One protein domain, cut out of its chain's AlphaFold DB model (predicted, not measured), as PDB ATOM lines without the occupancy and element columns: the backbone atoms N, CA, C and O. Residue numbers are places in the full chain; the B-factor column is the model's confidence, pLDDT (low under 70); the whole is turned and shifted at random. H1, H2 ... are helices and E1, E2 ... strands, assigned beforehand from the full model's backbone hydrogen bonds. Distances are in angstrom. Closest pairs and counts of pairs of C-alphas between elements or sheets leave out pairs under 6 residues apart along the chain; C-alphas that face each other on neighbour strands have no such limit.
ATOM      1  N   TYR A 381     204.103 200.995 163.452       90.56
ATOM      2  CA  TYR A 381     203.918 200.585 162.060       90.56
ATOM      3  C   TYR A 381     202.717 201.274 161.406       90.56
ATOM      4  O   TYR A 381     202.860 201.811 160.310       90.56
ATOM      5  N   PHE A 382     201.560 201.310 162.078       90.31
ATOM      6  CA  PHE A 382     200.360 201.944 161.528       90.31
ATOM      7  C   PHE A 382     200.563 203.440 161.269       90.31
ATOM      8  O   PHE A 382     200.363 203.891 160.146       90.31
ATOM      9  N   CYS A 383     201.007 204.203 162.271       89.31
ATOM     10  CA  CYS A 383     201.196 205.651 162.154       89.31
ATOM     11  C   CYS A 383     202.254 206.023 161.105       89.31
ATOM     12  O   CYS A 383     202.034 206.933 160.299       89.31
ATOM     13  N   ASP A 384     203.376 205.302 161.088       91.44
ATOM     14  CA  ASP A 384     204.471 205.542 160.145       91.44
ATOM     15  C   ASP A 384     204.045 205.213 158.708       91.44
ATOM     16  O   ASP A 384     204.395 205.922 157.764       91.44
ATOM     17  N   THR A 385     203.279 204.133 158.533       92.50
ATOM     18  CA  THR A 385     202.827 203.665 157.216       92.50
ATOM     19  C   THR A 385     201.661 204.504 156.698       92.50
ATOM     20  O   THR A 385     201.664 204.865 155.525       92.50
ATOM     21  N   LEU A 386     200.730 204.915 157.565       92.94
ATOM     22  CA  LEU A 386     199.650 205.843 157.223       92.94
ATOM     23  C   LEU A 386     200.203 207.190 156.746       92.94
ATOM     24  O   LEU A 386     199.757 207.705 155.728       92.94
ATOM     25  N   SER A 387     201.214 207.733 157.432       92.69
ATOM     26  CA  SER A 387     201.846 208.994 157.018       92.69
ATOM     27  C   SER A 387     202.476 208.876 155.627       92.69
ATOM     28  O   SER A 387     202.270 209.742 154.782       92.69
ATOM     29  N   LYS A 388     203.172 207.763 155.348       94.62
ATOM     30  CA  LYS A 388     203.722 207.472 154.011       94.62
ATOM     31  C   LYS A 388     202.631 207.304 152.957       94.62
ATOM     32  O   LYS A 388     202.819 207.751 151.833       94.62
ATOM     33  N   ALA A 389     201.515 206.669 153.311       93.94
ATOM     34  CA  ALA A 389     200.395 206.453 152.405       93.94
ATOM     35  C   ALA A 389     199.740 207.780 152.001       93.94
ATOM     36  O   ALA A 389     199.513 208.001 150.817       93.94
ATOM     37  N   VAL A 390     199.531 208.690 152.959       93.94
ATOM     38  CA  VAL A 390     199.008 210.044 152.706       93.94
ATOM     39  C   VAL A 390     199.940 210.828 151.779       93.94
ATOM     40  O   VAL A 390     199.477 211.443 150.822       93.94
ATOM     41  N   THR A 391     201.258 210.754 151.998       94.31
ATOM     42  CA  THR A 391     202.235 211.367 151.086       94.31
ATOM     43  C   THR A 391     202.207 210.729 149.695       94.31
ATOM     44  O   THR A 391     202.301 211.444 148.707       94.31
ATOM     45  N   ALA A 392     202.053 209.406 149.596       94.31
ATOM     46  CA  ALA A 392     202.038 208.695 148.316       94.31
ATOM     47  C   ALA A 392     200.833 209.060 147.433       94.31
ATOM     48  O   ALA A 392     200.948 209.034 146.210       94.31
ATOM     49  N   VAL A 393     199.699 209.426 148.039       93.62
ATOM     50  CA  VAL A 393     198.506 209.896 147.314       93.62
ATOM     51  C   VAL A 393     198.471 211.415 147.124       93.62
ATOM     52  O   VAL A 393     197.472 211.926 146.636       93.62
ATOM     53  N   ASN A 394     199.535 212.142 147.498       92.38
ATOM     54  CA  ASN A 394     199.577 213.611 147.522       92.38
ATOM     55  C   ASN A 394     198.415 214.239 148.315       92.38
ATOM     56  O   ASN A 394     197.897 215.289 147.949       92.38
ATOM     57  N   GLY A 395     197.992 213.580 149.396       92.19
ATOM     58  CA  GLY A 395     196.854 214.008 150.201       92.19
ATOM     59  C   GLY A 395     197.239 214.737 151.485       92.19
ATOM     60  O   GLY A 395     198.410 214.845 151.862       92.19
ATOM     61  N   THR A 396     196.217 215.171 152.218       94.44
ATOM     62  CA  THR A 396     196.331 215.651 153.599       94.44
ATOM     63  C   THR A 396     195.563 214.738 154.552       94.44
ATOM     64  O   THR A 396     194.575 214.109 154.178       94.44
ATOM     65  N   LEU A 397     196.045 214.622 155.792       94.31
ATOM     66  CA  LEU A 397     195.439 213.764 156.811       94.31
ATOM     67  C   LEU A 397     194.690 214.609 157.840       94.31
ATOM     68  O   LEU A 397     195.284 215.480 158.478       94.31
ATOM     69  N   LEU A 398     193.425 214.277 158.074       93.19
ATOM     70  CA  LEU A 398     192.648 214.772 159.205       93.19
ATOM     71  C   LEU A 398     192.222 213.587 160.075       93.19
ATOM     72  O   LEU A 398     191.608 212.640 159.592       93.19
ATOM     73  N   LYS A 399     192.557 213.623 161.366       91.62
ATOM     74  CA  LYS A 399     192.179 212.570 162.318       91.62
ATOM     75  C   LYS A 399     190.944 213.001 163.102       91.62
ATOM     76  O   LYS A 399     190.993 214.020 163.788       91.62
ATOM     77  N   GLY A 400     189.874 212.224 162.994       89.12
ATOM     78  CA  GLY A 400     188.735 212.254 163.901       89.12
ATOM     79  C   GLY A 400     188.882 211.242 165.039       89.12
ATOM     80  O   GLY A 400     189.947 210.655 165.252       89.12
ATOM     81  N   ASN A 401     187.787 211.038 165.760       88.75
ATOM     82  CA  ASN A 401     187.635 210.032 166.801       88.75
ATOM     83  C   ASN A 401     187.441 208.627 166.212       88.75
ATOM     84  O   ASN A 401     187.963 207.663 166.776       88.75
ATOM     85  N   LYS A 402     186.690 208.505 165.106       90.12
ATOM     86  CA  LYS A 402     186.401 207.221 164.444       90.12
ATOM     87  C   LYS A 402     187.184 207.051 163.144       90.12
ATOM     88  O   LYS A 402     187.594 205.937 162.838       90.12
ATOM     89  N   HIS A 403     187.418 208.128 162.396       92.38
ATOM     90  CA  HIS A 403     188.010 208.047 161.062       92.38
ATOM     91  C   HIS A 403     189.345 208.790 160.934       92.38
ATOM     92  O   HIS A 403     189.575 209.853 161.512       92.38
ATOM     93  N   ALA A 404     190.224 208.235 160.108       94.19
ATOM     94  CA  ALA A 404     191.371 208.908 159.523       94.19
ATOM     95  C   ALA A 404     191.010 209.319 158.087       94.19
ATOM     96  O   ALA A 404     191.027 208.495 157.169       94.19
ATOM     97  N   TYR A 405     190.676 210.596 157.910       95.19
ATOM     98  CA  TYR A 405     190.290 211.175 156.630       95.19
ATOM     99  C   TYR A 405     191.527 211.502 155.794       95.19
ATOM    100  O   TYR A 405     192.363 212.321 156.184       95.19
ATOM    101  N   ILE A 406     191.622 210.858 154.638       95.69
ATOM    102  CA  ILE A 406     192.626 211.079 153.607       95.69
ATOM    103  C   ILE A 406     191.974 211.976 152.557       95.69
ATOM    104  O   ILE A 406     191.117 211.538 151.788       95.69
ATOM    105  N   ILE A 407     192.348 213.248 152.586       94.69
ATOM    106  CA  ILE A 407     191.811 214.298 151.724       94.69
ATOM    107  C   ILE A 407     192.715 214.393 150.496       94.69
ATOM    108  O   ILE A 407     193.910 214.651 150.656       94.69
ATOM    109  N   VAL A 408     192.174 214.169 149.298       93.69
ATOM    110  CA  VAL A 408     192.941 214.181 148.040       93.69
ATOM    111  C   VAL A 408     192.205 215.012 146.996       93.69
ATOM    112  O   VAL A 408     190.984 214.906 146.869       93.69
ATOM    113  N   ASP A 409     192.955 215.825 146.253       90.00
ATOM    114  CA  ASP A 409     192.432 216.578 145.115       90.00
ATOM    115  C   ASP A 409     191.968 215.630 144.014       90.00
ATOM    116  O   ASP A 409     192.738 214.809 143.509       90.00
ATOM    117  N   TYR A 410     190.694 215.750 143.646       86.25
ATOM    118  CA  TYR A 410     190.100 214.956 142.587       86.25
ATOM    119  C   TYR A 410     190.308 215.639 141.237       86.25
ATOM    120  O   TYR A 410     189.818 216.746 141.002       86.25
ATOM    121  N   ASN A 411     191.023 214.965 140.334       79.50
ATOM    122  CA  ASN A 411     191.198 215.449 138.971       79.50
ATOM    123  C   ASN A 411     189.961 215.116 138.119       79.50
ATOM    124  O   ASN A 411     189.726 213.947 137.811       79.50
ATOM    125  N   MET A 412     189.204 216.149 137.738       69.69
ATOM    126  CA  MET A 412     187.961 216.084 136.950       69.69
ATOM    127  C   MET A 412     188.208 215.990 135.427       69.69
ATOM    128  O   MET A 412     187.459 216.565 134.642       69.69
ATOM    129  N   GLU A 413     189.273 215.317 134.983       75.06
ATOM    130  CA  GLU A 413     189.479 215.041 133.551       75.06
ATOM    131  C   GLU A 413     188.368 214.119 133.009       75.06
ATOM    132  O   GLU A 413     187.904 213.238 133.728       75.06
ATOM    133  N   GLU A 414     187.952 214.304 131.746       60.59
ATOM    134  CA  GLU A 414     186.753 213.665 131.153       60.59
ATOM    135  C   GLU A 414     186.723 212.124 131.264       60.59
ATOM    136  O   GLU A 414     185.644 211.542 131.360       60.59
ATOM    137  N   ASP A 415     187.886 211.464 131.321       72.88
ATOM    138  CA  ASP A 415     188.004 209.999 131.424       72.88
ATOM    139  C   ASP A 415     188.164 209.477 132.872       72.88
ATOM    140  O   ASP A 415     188.146 208.260 133.110       72.88
ATOM    141  N   ASN A 416     188.342 210.361 133.862       80.38
ATOM    142  CA  ASN A 416     188.545 209.964 135.253       80.38
ATOM    143  C   ASN A 416     187.212 209.949 136.005       80.38
ATOM    144  O   ASN A 416     186.629 210.991 136.291       80.38
ATOM    145  N   THR A 417     186.732 208.753 136.349       86.44
ATOM    146  CA  THR A 417     185.555 208.590 137.205       86.44
ATOM    147  C   THR A 417     185.957 208.554 138.676       86.44
ATOM    148  O   THR A 417     187.062 208.142 139.038       86.44
ATOM    149  N   LEU A 418     185.018 208.896 139.557       86.62
ATOM    150  CA  LEU A 418     185.236 208.823 141.001       86.62
ATOM    151  C   LEU A 418     185.565 207.389 141.464       86.62
ATOM    152  O   LEU A 418     186.344 207.198 142.396       86.62
ATOM    153  N   GLU A 419     185.012 206.382 140.784       88.69
ATOM    154  CA  GLU A 419     185.301 204.962 141.009       88.69
ATOM    155  C   GLU A 419     186.751 204.597 140.662       88.69
ATOM    156  O   GLU A 419     187.417 203.880 141.423       88.69
ATOM    157  N   ASN A 420     187.248 205.100 139.527       89.12
ATOM    158  CA  ASN A 420     188.628 204.903 139.089       89.12
ATOM    159  C   ASN A 420     189.593 205.574 140.066       89.12
ATOM    160  O   ASN A 420     190.564 204.950 140.501       89.12
ATOM    161  N   GLU A 421     189.279 206.799 140.488       90.19
ATOM    162  CA  GLU A 421     190.085 207.522 141.464       90.19
ATOM    163  C   GLU A 421     190.105 206.825 142.827       90.19
ATOM    164  O   GLU A 421     191.173 206.614 143.407       90.19
ATOM    165  N   TYR A 422     188.944 206.410 143.338       92.50
ATOM    166  CA  TYR A 422     188.867 205.661 144.590       92.50
ATOM    167  C   TYR A 422     189.712 204.383 144.515       92.50
ATOM    168  O   TYR A 422     190.486 204.090 145.428       92.50
ATOM    169  N   THR A 423     189.627 203.649 143.402       93.06
ATOM    170  CA  THR A 423     190.440 202.446 143.170       93.06
ATOM    171  C   THR A 423     191.934 202.773 143.151       93.06
ATOM    172  O   THR A 423     192.707 202.110 143.847       93.06
ATOM    173  N   ARG A 424     192.343 203.839 142.450       93.19
ATOM    174  CA  ARG A 424     193.729 204.337 142.402       93.19
ATOM    175  C   ARG A 424     194.262 204.665 143.796       93.19
ATOM    176  O   ARG A 424     195.368 204.243 144.148       93.19
ATOM    177  N   ILE A 425     193.480 205.382 144.601       94.00
ATOM    178  CA  ILE A 425     193.837 205.768 145.972       94.00
ATOM    179  C   ILE A 425     193.998 204.527 146.848       94.00
ATOM    180  O   ILE A 425     195.038 204.357 147.486       94.00
ATOM    181  N   VAL A 426     193.019 203.617 146.844       94.62
ATOM    182  CA  VAL A 426     193.080 202.383 147.644       94.62
ATOM    183  C   VAL A 426     194.275 201.518 147.242       94.62
ATOM    184  O   VAL A 426     194.961 200.997 148.122       94.62
ATOM    185  N   MET A 427     194.577 201.397 145.947       95.12
ATOM    186  CA  MET A 427     195.732 200.633 145.458       95.12
ATOM    187  C   MET A 427     197.067 201.281 145.844       95.12
ATOM    188  O   MET A 427     197.964 200.595 146.330       95.12
ATOM    189  N   THR A 428     197.170 202.607 145.747       95.38
ATOM    190  CA  THR A 428     198.368 203.344 146.186       95.38
ATOM    191  C   THR A 428     198.609 203.159 147.688       95.38
ATOM    192  O   THR A 428     199.734 202.904 148.123       95.38
ATOM    193  N   ILE A 429     197.547 203.217 148.500       95.00
ATOM    194  CA  ILE A 429     197.625 202.948 149.943       95.00
ATOM    195  C   ILE A 429     198.020 201.479 150.187       95.00
ATOM    196  O   ILE A 429     198.890 201.206 151.018       95.00
ATOM    197  N   ARG A 430     197.435 200.526 149.448       94.88
ATOM    198  CA  ARG A 430     197.734 199.086 149.557       94.88
ATOM    199  C   ARG A 430     199.211 198.791 149.314       94.88
ATOM    200  O   ARG A 430     199.799 198.027 150.081       94.88
ATOM    201  N   ASP A 431     199.822 199.415 148.313       94.75
ATOM    202  CA  ASP A 431     201.241 199.226 147.993       94.75
ATOM    203  C   ASP A 431     202.162 199.675 149.134       94.75
ATOM    204  O   ASP A 431     203.174 199.026 149.436       94.75
ATOM    205  N   VAL A 432     201.784 200.747 149.832       94.75
ATOM    206  CA  VAL A 432     202.493 201.219 151.027       94.75
ATOM    207  C   VAL A 432     202.300 200.244 152.202       94.75
ATOM    208  O   VAL A 432     203.258 199.951 152.925       94.75
ATOM    209  N   PHE A 433     201.110 199.648 152.337       93.06
ATOM    210  CA  PHE A 433     200.777 198.610 153.325       93.06
ATOM    211  C   PHE A 433     201.105 197.168 152.887       93.06
ATOM    212  O   PHE A 433     200.637 196.212 153.508       93.06
ATOM    213  N   LYS A 434     201.959 196.957 151.875       91.56
ATOM    214  CA  LYS A 434     202.245 195.618 151.313       91.56
ATOM    215  C   LYS A 434     202.658 194.543 152.328       91.56
ATOM    216  O   LYS A 434     202.365 193.364 152.140       91.56
ATOM    217  N   ASN A 435     203.310 194.935 153.427       88.50
ATOM    218  CA  ASN A 435     203.729 194.005 154.485       88.50
ATOM    219  C   ASN A 435     202.546 193.460 155.311       88.50
ATOM    220  O   ASN A 435     202.678 192.413 155.947       88.50
ATOM    221  N   SER A 436     201.396 194.135 155.261       91.31
ATOM    222  CA  SER A 436     200.158 193.781 155.958       91.31
ATOM    223  C   SER A 436     199.169 192.998 155.098       91.31
ATOM    224  O   SER A 436     198.137 192.588 155.613       91.31
ATOM    225  N   ILE A 437     199.457 192.737 153.816       89.06
ATOM    226  CA  ILE A 437     198.564 191.941 152.953       89.06
ATOM    227  C   ILE A 437     198.333 190.554 153.572       89.06
ATOM    228  O   ILE A 437     197.211 190.054 153.659       89.06
ATOM    229  N   LEU A 438     199.405 189.938 154.070       89.94
ATOM    230  CA  LEU A 438     199.362 188.608 154.664       89.94
ATOM    231  C   LEU A 438     199.227 188.688 156.193       89.94
ATOM    232  O   LEU A 438     199.830 189.573 156.808       89.94
ATOM    233  N   PRO A 439     198.509 187.737 156.831       90.56
ATOM    234  CA  PRO A 439     198.406 187.667 158.286       90.56
ATOM    235  C   PRO A 439     199.782 187.695 158.962       90.56
ATOM    236  O   PRO A 439     200.629 186.834 158.718       90.56
ATOM    237  N   SER A 440     200.016 188.717 159.780       92.69
ATOM    238  CA  SER A 440     201.258 188.956 160.521       92.69
ATOM    239  C   SER A 440     201.015 189.988 161.623       92.69
ATOM    240  O   SER A 440     199.936 190.583 161.681       92.69
ATOM    241  N   SER A 441     202.017 190.252 162.467       92.88
ATOM    242  CA  SER A 441     201.938 191.360 163.427       92.88
ATOM    243  C   SER A 441     201.701 192.721 162.758       92.88
ATOM    244  O   SER A 441     201.016 193.550 163.337       92.88
ATOM    245  N   ASP A 442     202.203 192.950 161.539       92.44
ATOM    246  CA  ASP A 442     202.035 194.230 160.825       92.44
ATOM    247  C   ASP A 442     200.575 194.431 160.389       92.44
ATOM    248  O   ASP A 442     200.014 195.520 160.504       92.44
ATOM    249  N   ARG A 443     199.928 193.349 159.929       93.50
ATOM    250  CA  ARG A 443     198.488 193.335 159.626       93.50
ATOM    251  C   ARG A 443     197.658 193.510 160.892       93.50
ATOM    252  O   ARG A 443     196.692 194.263 160.885       93.50
ATOM    253  N   TRP A 444     198.077 192.872 161.982       94.69
ATOM    254  CA  TRP A 444     197.422 193.016 163.277       94.69
ATOM    255  C   TRP A 444     197.457 194.474 163.751       94.69
ATOM    256  O   TRP A 444     196.406 195.032 164.040       94.69
ATOM    257  N   TYR A 445     198.623 195.130 163.694       92.06
ATOM    258  CA  TYR A 445     198.760 196.549 164.036       92.06
ATOM    259  C   TYR A 445     197.895 197.466 163.173       92.06
ATOM    260  O   TYR A 445     197.592 198.561 163.622       92.06
ATOM    261  N   LEU A 446     197.527 197.067 161.957       91.19
ATOM    262  CA  LEU A 446     196.619 197.823 161.097       91.19
ATOM    263  C   LEU A 446     195.153 197.592 161.496       91.19
ATOM    264  O   LEU A 446     194.412 198.543 161.709       91.19
ATOM    265  N   GLU A 447     194.740 196.333 161.642       90.81
ATOM    266  CA  GLU A 447     193.333 195.961 161.836       90.81
ATOM    267  C   GLU A 447     192.812 196.099 163.274       90.81
ATOM    268  O   GLU A 447     191.600 196.026 163.475       90.81
ATOM    269  N   THR A 448     193.682 196.243 164.279       88.88
ATOM    270  CA  THR A 448     193.272 196.471 165.680       88.88
ATOM    271  C   THR A 448     193.260 197.947 166.076       88.88
ATOM    272  O   THR A 448     193.126 198.263 167.262       88.88
ATOM    273  N   GLN A 449     193.444 198.855 165.118       86.94
ATOM    274  CA  GLN A 449     193.319 200.291 165.357       86.94
ATOM    275  C   GLN A 449     191.855 200.674 165.548       86.94
ATOM    276  O   GLN A 449     190.960 200.065 164.968       86.94
ATOM    277  N   SER A 450     191.616 201.713 166.345       84.06
ATOM    278  CA  SER A 450     190.276 202.283 166.514       84.06
ATOM    279  C   SER A 450     189.831 203.134 165.323       84.06
ATOM    280  O   SER A 450     188.653 203.451 165.232       84.06
ATOM    281  N   LEU A 451     190.769 203.542 164.461       88.62
ATOM    282  CA  LEU A 451     190.508 204.433 163.337       88.62
ATOM    283  C   LEU A 451     190.224 203.644 162.059       88.62
ATOM    284  O   LEU A 451     191.049 202.833 161.632       88.62
ATOM    285  N   GLU A 452     189.112 203.961 161.409       91.00
ATOM    286  CA  GLU A 452     188.803 203.524 160.049       91.00
ATOM    287  C   GLU A 452     189.355 204.525 159.030       91.00
ATOM    288  O   GLU A 452     189.408 205.727 159.282       91.00
ATOM    289  N   LEU A 453     189.804 204.053 157.869       94.06
ATOM    290  CA  LEU A 453     190.282 204.950 156.818       94.06
ATOM    291  C   LEU A 453     189.088 205.475 156.018       94.06
ATOM    292  O   LEU A 453     188.172 204.716 155.705       94.06
ATOM    293  N   ALA A 454     189.118 206.751 155.651       95.31
ATOM    294  CA  ALA A 454     188.089 207.373 154.829       95.31
ATOM    295  C   ALA A 454     188.726 208.270 153.765       95.31
ATOM    296  O   ALA A 454     189.692 208.976 154.043       95.31
ATOM    297  N   TYR A 455     188.192 208.242 152.552       94.88
ATOM    298  CA  TYR A 455     188.582 209.094 151.439       94.88
ATOM    299  C   TYR A 455     187.637 210.290 151.327       94.88
ATOM    300  O   TYR A 455     186.419 210.113 151.227       94.88
ATOM    301  N   VAL A 456     188.213 211.492 151.311       94.31
ATOM    302  CA  VAL A 456     187.501 212.749 151.071       94.31
ATOM    303  C   VAL A 456     187.993 213.344 149.744       94.31
ATOM    304  O   VAL A 456     189.139 213.801 149.685       94.31
ATOM    305  N   PRO A 457     187.162 213.348 148.688       91.56
ATOM    306  CA  PRO A 457     187.491 214.055 147.458       91.56
ATOM    307  C   PRO A 457     187.463 215.571 147.676       91.56
ATOM    308  O   PRO A 457     186.587 216.085 148.379       91.56
ATOM    309  N   VAL A 458     188.388 216.288 147.040       89.56
ATOM    310  CA  VAL A 458     188.369 217.754 146.939       89.56
ATOM    311  C   VAL A 458     188.104 218.146 145.489       89.56
ATOM    312  O   VAL A 458     188.858 217.771 144.593       89.56
ATOM    313  N   PHE A 459     187.042 218.914 145.263       85.12
ATOM    314  CA  PHE A 459     186.652 219.439 143.959       85.12
ATOM    315  C   PHE A 459     187.085 220.897 143.863       85.12
ATOM    316  O   PHE A 459     186.499 221.762 144.513       85.12
ATOM    317  N   SER A 460     188.128 221.175 143.077       81.81
ATOM    318  CA  SER A 460     188.627 222.543 142.845       81.81
ATOM    319  C   SER A 460     188.858 223.342 144.140       81.81
ATOM    320  O   SER A 460     188.500 224.512 144.234       81.81
ATOM    321  N   GLY A 461     189.442 222.700 145.157       81.38
ATOM    322  CA  GLY A 461     189.724 223.305 146.466       81.38
ATOM    323  C   GLY A 461     188.607 223.179 147.511       81.38
ATOM    324  O   GLY A 461     188.856 223.477 148.680       81.38
ATOM    325  N   VAL A 462     187.419 222.685 147.143       85.12
ATOM    326  CA  VAL A 462     186.287 222.499 148.068       85.12
ATOM    327  C   VAL A 462     186.111 221.034 148.449       85.12
ATOM    328  O   VAL A 462     186.136 220.141 147.604       85.12
ATOM    329  N   LEU A 463     185.929 220.769 149.743       86.81
ATOM    330  CA  LEU A 463     185.704 219.418 150.253       86.81
ATOM    331  C   LEU A 463     184.344 218.886 149.792       86.81
ATOM    332  O   LEU A 463     183.317 219.538 149.974       86.81
ATOM    333  N   SER A 464     184.338 217.667 149.259       86.06
ATOM    334  CA  SER A 464     183.117 216.936 148.932       86.06
ATOM    335  C   SER A 464     182.212 216.781 150.158       86.06
ATOM    336  O   SER A 464     182.704 216.333 151.195       86.06
ATOM    337  N   PRO A 465     180.892 217.010 150.047       83.38
ATOM    338  CA  PRO A 465     179.937 216.698 151.111       83.38
ATOM    339  C   PRO A 465     179.720 215.184 151.289       83.38
ATOM    340  O   PRO A 465     179.065 214.769 152.243       83.38
ATOM    341  N   ALA A 466     180.266 214.355 150.391       86.12
ATOM    342  CA  ALA A 466     180.262 212.898 150.473       86.12
ATOM    343  C   ALA A 466     181.669 212.357 150.767       86.12
ATOM    344  O   ALA A 466     182.635 212.703 150.079       86.12
ATOM    345  N   VAL A 467     181.763 211.473 151.762       90.56
ATOM    346  CA  VAL A 467     183.009 210.833 152.210       90.56
ATOM    347  C   VAL A 467     182.866 209.322 152.098       90.56
ATOM    348  O   VAL A 467     181.842 208.773 152.499       90.56
ATOM    349  N   TYR A 468     183.892 208.646 151.581       92.69
ATOM    350  CA  TYR A 468     183.845 207.213 151.289       92.69
ATOM    351  C   TYR A 468     184.761 206.424 152.217       92.69
ATOM    352  O   TYR A 468     185.965 206.663 152.264       92.69
ATOM    353  N   SER A 469     184.227 205.430 152.921       93.25
ATOM    354  CA  SER A 469     185.048 204.546 153.752       93.25
ATOM    355  C   SER A 469     186.026 203.724 152.902       93.25
ATOM    356  O   SER A 469     185.722 203.295 151.784       93.25
ATOM    357  N   ILE A 470     187.204 203.448 153.458       93.94
ATOM    358  CA  ILE A 470     188.172 202.462 152.969       93.94
ATOM    359  C   ILE A 470     188.321 201.394 154.062       93.94
ATOM    360  O   ILE A 470     189.240 201.447 154.885       93.94
ATOM    361  N   PRO A 471     187.420 200.398 154.100       91.31
ATOM    362  CA  PRO A 471     187.537 199.298 155.043       91.31
ATOM    363  C   PRO A 471     188.829 198.505 154.831       91.31
ATOM    364  O   PRO A 471     189.255 198.286 153.695       91.31
ATOM    365  N   PHE A 472     189.414 197.964 155.904       91.00
ATOM    366  CA  PHE A 472     190.645 197.173 155.786       91.00
ATOM    367  C   PHE A 472     190.495 195.929 154.903       91.00
ATOM    368  O   PHE A 472     191.446 195.569 154.217       91.00
ATOM    369  N   TYR A 473     189.309 195.310 154.834       89.50
ATOM    370  CA  TYR A 473     189.085 194.189 153.910       89.50
ATOM    371  C   TYR A 473     189.177 194.642 152.443       89.50
ATOM    372  O   TYR A 473     189.757 193.936 151.621       89.50
ATOM    373  N   LYS A 474     188.695 195.852 152.115       90.50
ATOM    374  CA  LYS A 474     188.890 196.439 150.783       90.50
ATOM    375  C   LYS A 474     190.345 196.766 150.528       90.50
ATOM    376  O   LYS A 474     190.829 196.557 149.422       90.50
ATOM    377  N   LEU A 475     191.046 197.253 151.543       92.06
ATOM    378  CA  LEU A 475     192.454 197.590 151.417       92.06
ATOM    379  C   LEU A 475     193.339 196.352 151.227       92.06
ATOM    380  O   LEU A 475     194.292 196.427 150.462       92.06
ATOM    381  N   LEU A 476     193.047 195.230 151.888       91.62
ATOM    382  CA  LEU A 476     193.970 194.090 151.976       91.62
ATOM    383  C   LEU A 476     193.533 192.854 151.183       91.62
ATOM    384  O   LEU A 476     194.396 192.139 150.676       91.62
ATOM    385  N   ASP A 477     192.228 192.588 151.091       89.38
ATOM    386  CA  ASP A 477     191.701 191.289 150.650       89.38
ATOM    387  C   ASP A 477     190.886 191.363 149.341       89.38
ATOM    388  O   ASP A 477     190.684 190.338 148.688       89.38
ATOM    389  N   THR A 478     190.424 192.548 148.930       90.75
ATOM    390  CA  THR A 478     189.576 192.717 147.734       90.75
ATOM    391  C   THR A 478     190.390 192.844 146.440       90.75
ATOM    392  O   THR A 478     191.347 193.614 146.358       90.75
ATOM    393  N   GLU A 479     189.989 192.130 145.389       91.12
ATOM    394  CA  GLU A 479     190.556 192.289 144.041       91.12
ATOM    395  C   GLU A 479     190.326 193.703 143.494       91.12
ATOM    396  O   GLU A 479     189.278 194.297 143.736       91.12
ATOM    397  N   GLU A 480     191.278 194.225 142.719       91.06
ATOM    398  CA  GLU A 480     191.247 195.594 142.181       91.06
ATOM    399  C   GLU A 480     189.931 195.933 141.465       91.06
ATOM    400  O   GLU A 480     189.299 196.941 141.768       91.06
ATOM    401  N   SER A 481     189.439 195.018 140.623       88.50
ATOM    402  CA  SER A 481     188.186 195.165 139.864       88.50
ATOM    403  C   SER A 481     186.924 195.305 140.727       88.50
ATOM    404  O   SER A 481     185.868 195.688 140.221       88.50
ATOM    405  N   ARG A 482     187.008 194.978 142.022       88.81
ATOM    406  CA  ARG A 482     185.893 195.013 142.979       88.81
ATOM    407  C   ARG A 482     186.040 196.106 144.034       88.81
ATOM    408  O   ARG A 482     185.145 196.256 144.860       88.81
ATOM    409  N   ILE A 483     187.131 196.875 144.033       88.25
ATOM    410  CA  ILE A 483     187.381 197.893 145.066       88.25
ATOM    411  C   ILE A 483     186.271 198.955 145.071       88.25
ATOM    412  O   ILE A 483     185.706 199.249 146.132       88.25
ATOM    413  N   ALA A 484     185.905 199.472 143.897       84.69
ATOM    414  CA  ALA A 484     184.861 200.485 143.754       84.69
ATOM    415  C   ALA A 484     183.423 199.952 143.929       84.69
ATOM    416  O   ALA A 484     182.497 200.743 144.040       84.69
ATOM    417  N   LYS A 485     183.199 198.630 143.997       84.69
ATOM    418  CA  LYS A 485     181.845 198.048 143.942       84.69
ATOM    419  C   LYS A 485     181.442 197.368 145.262       84.69
ATOM    420  O   LYS A 485     181.810 196.207 145.456       84.69
ATOM    421  N   PRO A 486     180.682 198.039 146.158       81.38
ATOM    422  CA  PRO A 486     180.211 199.437 146.103       81.38
ATOM    423  C   PRO A 486     181.076 200.388 146.946       81.38
ATOM    424  O   PRO A 486     181.609 199.989 147.981       81.38
ATOM    425  N   MET A 487     181.215 201.653 146.550       85.69
ATOM    426  CA  MET A 487     181.808 202.704 147.386       85.69
ATOM    427  C   MET A 487     180.851 203.048 148.533       85.69
ATOM    428  O   MET A 487     179.760 203.553 148.304       85.69
ATOM    429  N   TYR A 488     181.250 202.756 149.774       83.88
ATOM    430  CA  TYR A 488     180.383 202.956 150.935       83.88
ATOM    431  C   TYR A 488     180.567 204.364 151.504       83.88
ATOM    432  O   TYR A 488     181.673 204.655 151.980       83.88
ATOM    433  N   PRO A 489     179.528 205.218 151.508       86.81
ATOM    434  CA  PRO A 489     179.589 206.483 152.223       86.81
ATOM    435  C   PRO A 489     179.738 206.239 153.734       86.81
ATOM    436  O   PRO A 489     179.262 205.224 154.248       86.81
ATOM    437  N   CYS A 490     180.409 207.142 154.449       85.81
ATOM    438  CA  CYS A 490     180.570 207.060 155.904       85.81
ATOM    439  C   CYS A 490     180.028 208.295 156.631       85.81
ATOM    440  O   CYS A 490     179.918 209.382 156.064       85.81
ATOM    441  N   GLU A 491     179.705 208.113 157.913       85.25
ATOM    442  CA  GLU A 491     179.297 209.194 158.811       85.25
ATOM    443  C   GLU A 491     180.418 210.239 158.924       85.25
ATOM    444  O   GLU A 491     181.577 209.898 159.178       85.25
ATOM    445  N   ILE A 492     180.071 211.514 158.742       87.81
ATOM    446  CA  ILE A 492     181.020 212.628 158.775       87.81
ATOM    447  C   ILE A 492     181.076 213.184 160.196       87.81
ATOM    448  O   ILE A 492     180.072 213.629 160.748       87.81
ATOM    449  N   GLU A 493     182.263 213.175 160.793       90.38
ATOM    450  CA  GLU A 493     182.464 213.686 162.149       90.38
ATOM    451  C   GLU A 493     182.483 215.225 162.206       90.38
ATOM    452  O   GLU A 493     182.910 215.863 161.237       90.38
ATOM    453  N   PRO A 494     182.138 215.840 163.360       89.44
ATOM    454  CA  PRO A 494     182.121 217.298 163.522       89.44
ATOM    455  C   PRO A 494     183.412 217.992 163.072       89.44
ATOM    456  O   PRO A 494     183.356 219.026 162.419       89.44
ATOM    457  N   VAL A 495     184.572 217.371 163.324       90.62
ATOM    458  CA  VAL A 495     185.890 217.904 162.934       90.62
ATOM    459  C   VAL A 495     186.040 218.124 161.422       90.62
ATOM    460  O   VAL A 495     186.779 219.008 160.992       90.62
ATOM    461  N   LEU A 496     185.363 217.312 160.605       90.62
ATOM    462  CA  LEU A 496     185.363 217.458 159.153       90.62
ATOM    463  C   LEU A 496     184.211 218.361 158.695       90.62
ATOM    464  O   LEU A 496     184.420 219.165 157.789       90.62
ATOM    465  N   ILE A 497     183.050 218.304 159.360       87.50
ATOM    466  CA  ILE A 497     181.919 219.216 159.107       87.50
ATOM    467  C   ILE A 497     182.356 220.676 159.263       87.50
ATOM    468  O   ILE A 497     182.048 221.490 158.401       87.50
ATOM    469  N   GLU A 498     183.117 221.007 160.307       87.12
ATOM    470  CA  GLU A 498     183.646 222.362 160.522       87.12
ATOM    471  C   GLU A 498     184.526 222.845 159.360       87.12
ATOM    472  O   GLU A 498     184.512 224.028 159.028       87.12
ATOM    473  N   LYS A 499     185.265 221.938 158.706       85.94
ATOM    474  CA  LYS A 499     186.070 222.277 157.524       85.94
ATOM    475  C   LYS A 499     185.246 222.375 156.245       85.94
ATOM    476  O   LYS A 499     185.560 223.209 155.405       85.94
ATOM    477  N   MET A 500     184.236 221.521 156.080       86.56
ATOM    478  CA  MET A 500     183.318 221.572 154.936       86.56
ATOM    479  C   MET A 500     182.461 222.845 154.972       86.56
ATOM    480  O   MET A 500     182.266 223.498 153.954       86.56
TER     481      MET A 500
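What this domain is: This is residues 381 to 500 of the 627 residues of an uncharacterized protein of Clostridium sp. ATCC BAA-442 (UniProt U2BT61). A twisted sheet of four strands has helices H1 and H2 packed over one face, making two layers; short H3 packs on H1, short H4 packs on H2, and a long link leads to H5 at the last printed residues. The 120 printed residues hold, in order, H1 E1 E2 H2 H3 E3 E4 H4 H5, of mixed class; the mixed sheet runs E1, E2, E3, E4. The whole is compact, with a radius of gyration of the C-alphas of 13.7 A and spans of 39 by 32 by 24 A.

How they stand to each other: H1, residues 381 to 392, is on the sheet at a height of 9.9 A, over E1, residues 396 to 399, and E2, residues 403 to 409. E1 and E2 form an antiparallel hairpin, with N 396 and O 407 within hydrogen-bond range at 2.8 A. H2, residues 418 to 432, is on the same face, 9.8 A high, over E3, residues 452 to 459. Its residues 428 to 432 touch H1 at a steep tilt of 48 degrees, opposite ways; the closest C-alphas, of Ala 389 and Ile 429, are 5.1 A apart. H3, residues 441 to 447, touches H1's residues 381 to 382; the C-alphas of Phe 382 and Leu 446 come closest, 5.6 A. E2, H2, H3 and E3 form a strand-helix-strand unit, two parallel neighbour strands joined through helices, with a right-handed crossover; N 404 and O 452 are 2.8 A apart. E3 and E4, residues 468 to 470, form an antiparallel hairpin, with N 455 and O 468 at 2.7 A. H4, residues 472 to 476, touches H2's residues 426 to 430; the closest C-alphas are Arg 430 and Leu 475, 5.8 A. H5, residues 494 to 500, only grazes the sheet with residues 495 to 496. Every O i to N i+4 pair is within hydrogen-bond range in H1, H2, H3 and H4, and 2 of 3 in H5.

Where its parts are: H1 begins at C-alpha 381 (203.918, 200.585, 162.060) and is 16.1 A long; H2 is 21.4 A, E2 18.6 A and E3 22.7 A. H5 ends at C-alpha 500 (183.318, 221.572, 154.936).

The domain as a whole: The C-alphas farthest apart, of Glu 414 and Ser 441, are 42.1 A apart. The printed part has no cut. The link H4 to H5 is long, 17 residues. Residues 412 and 414 have pLDDT under 70.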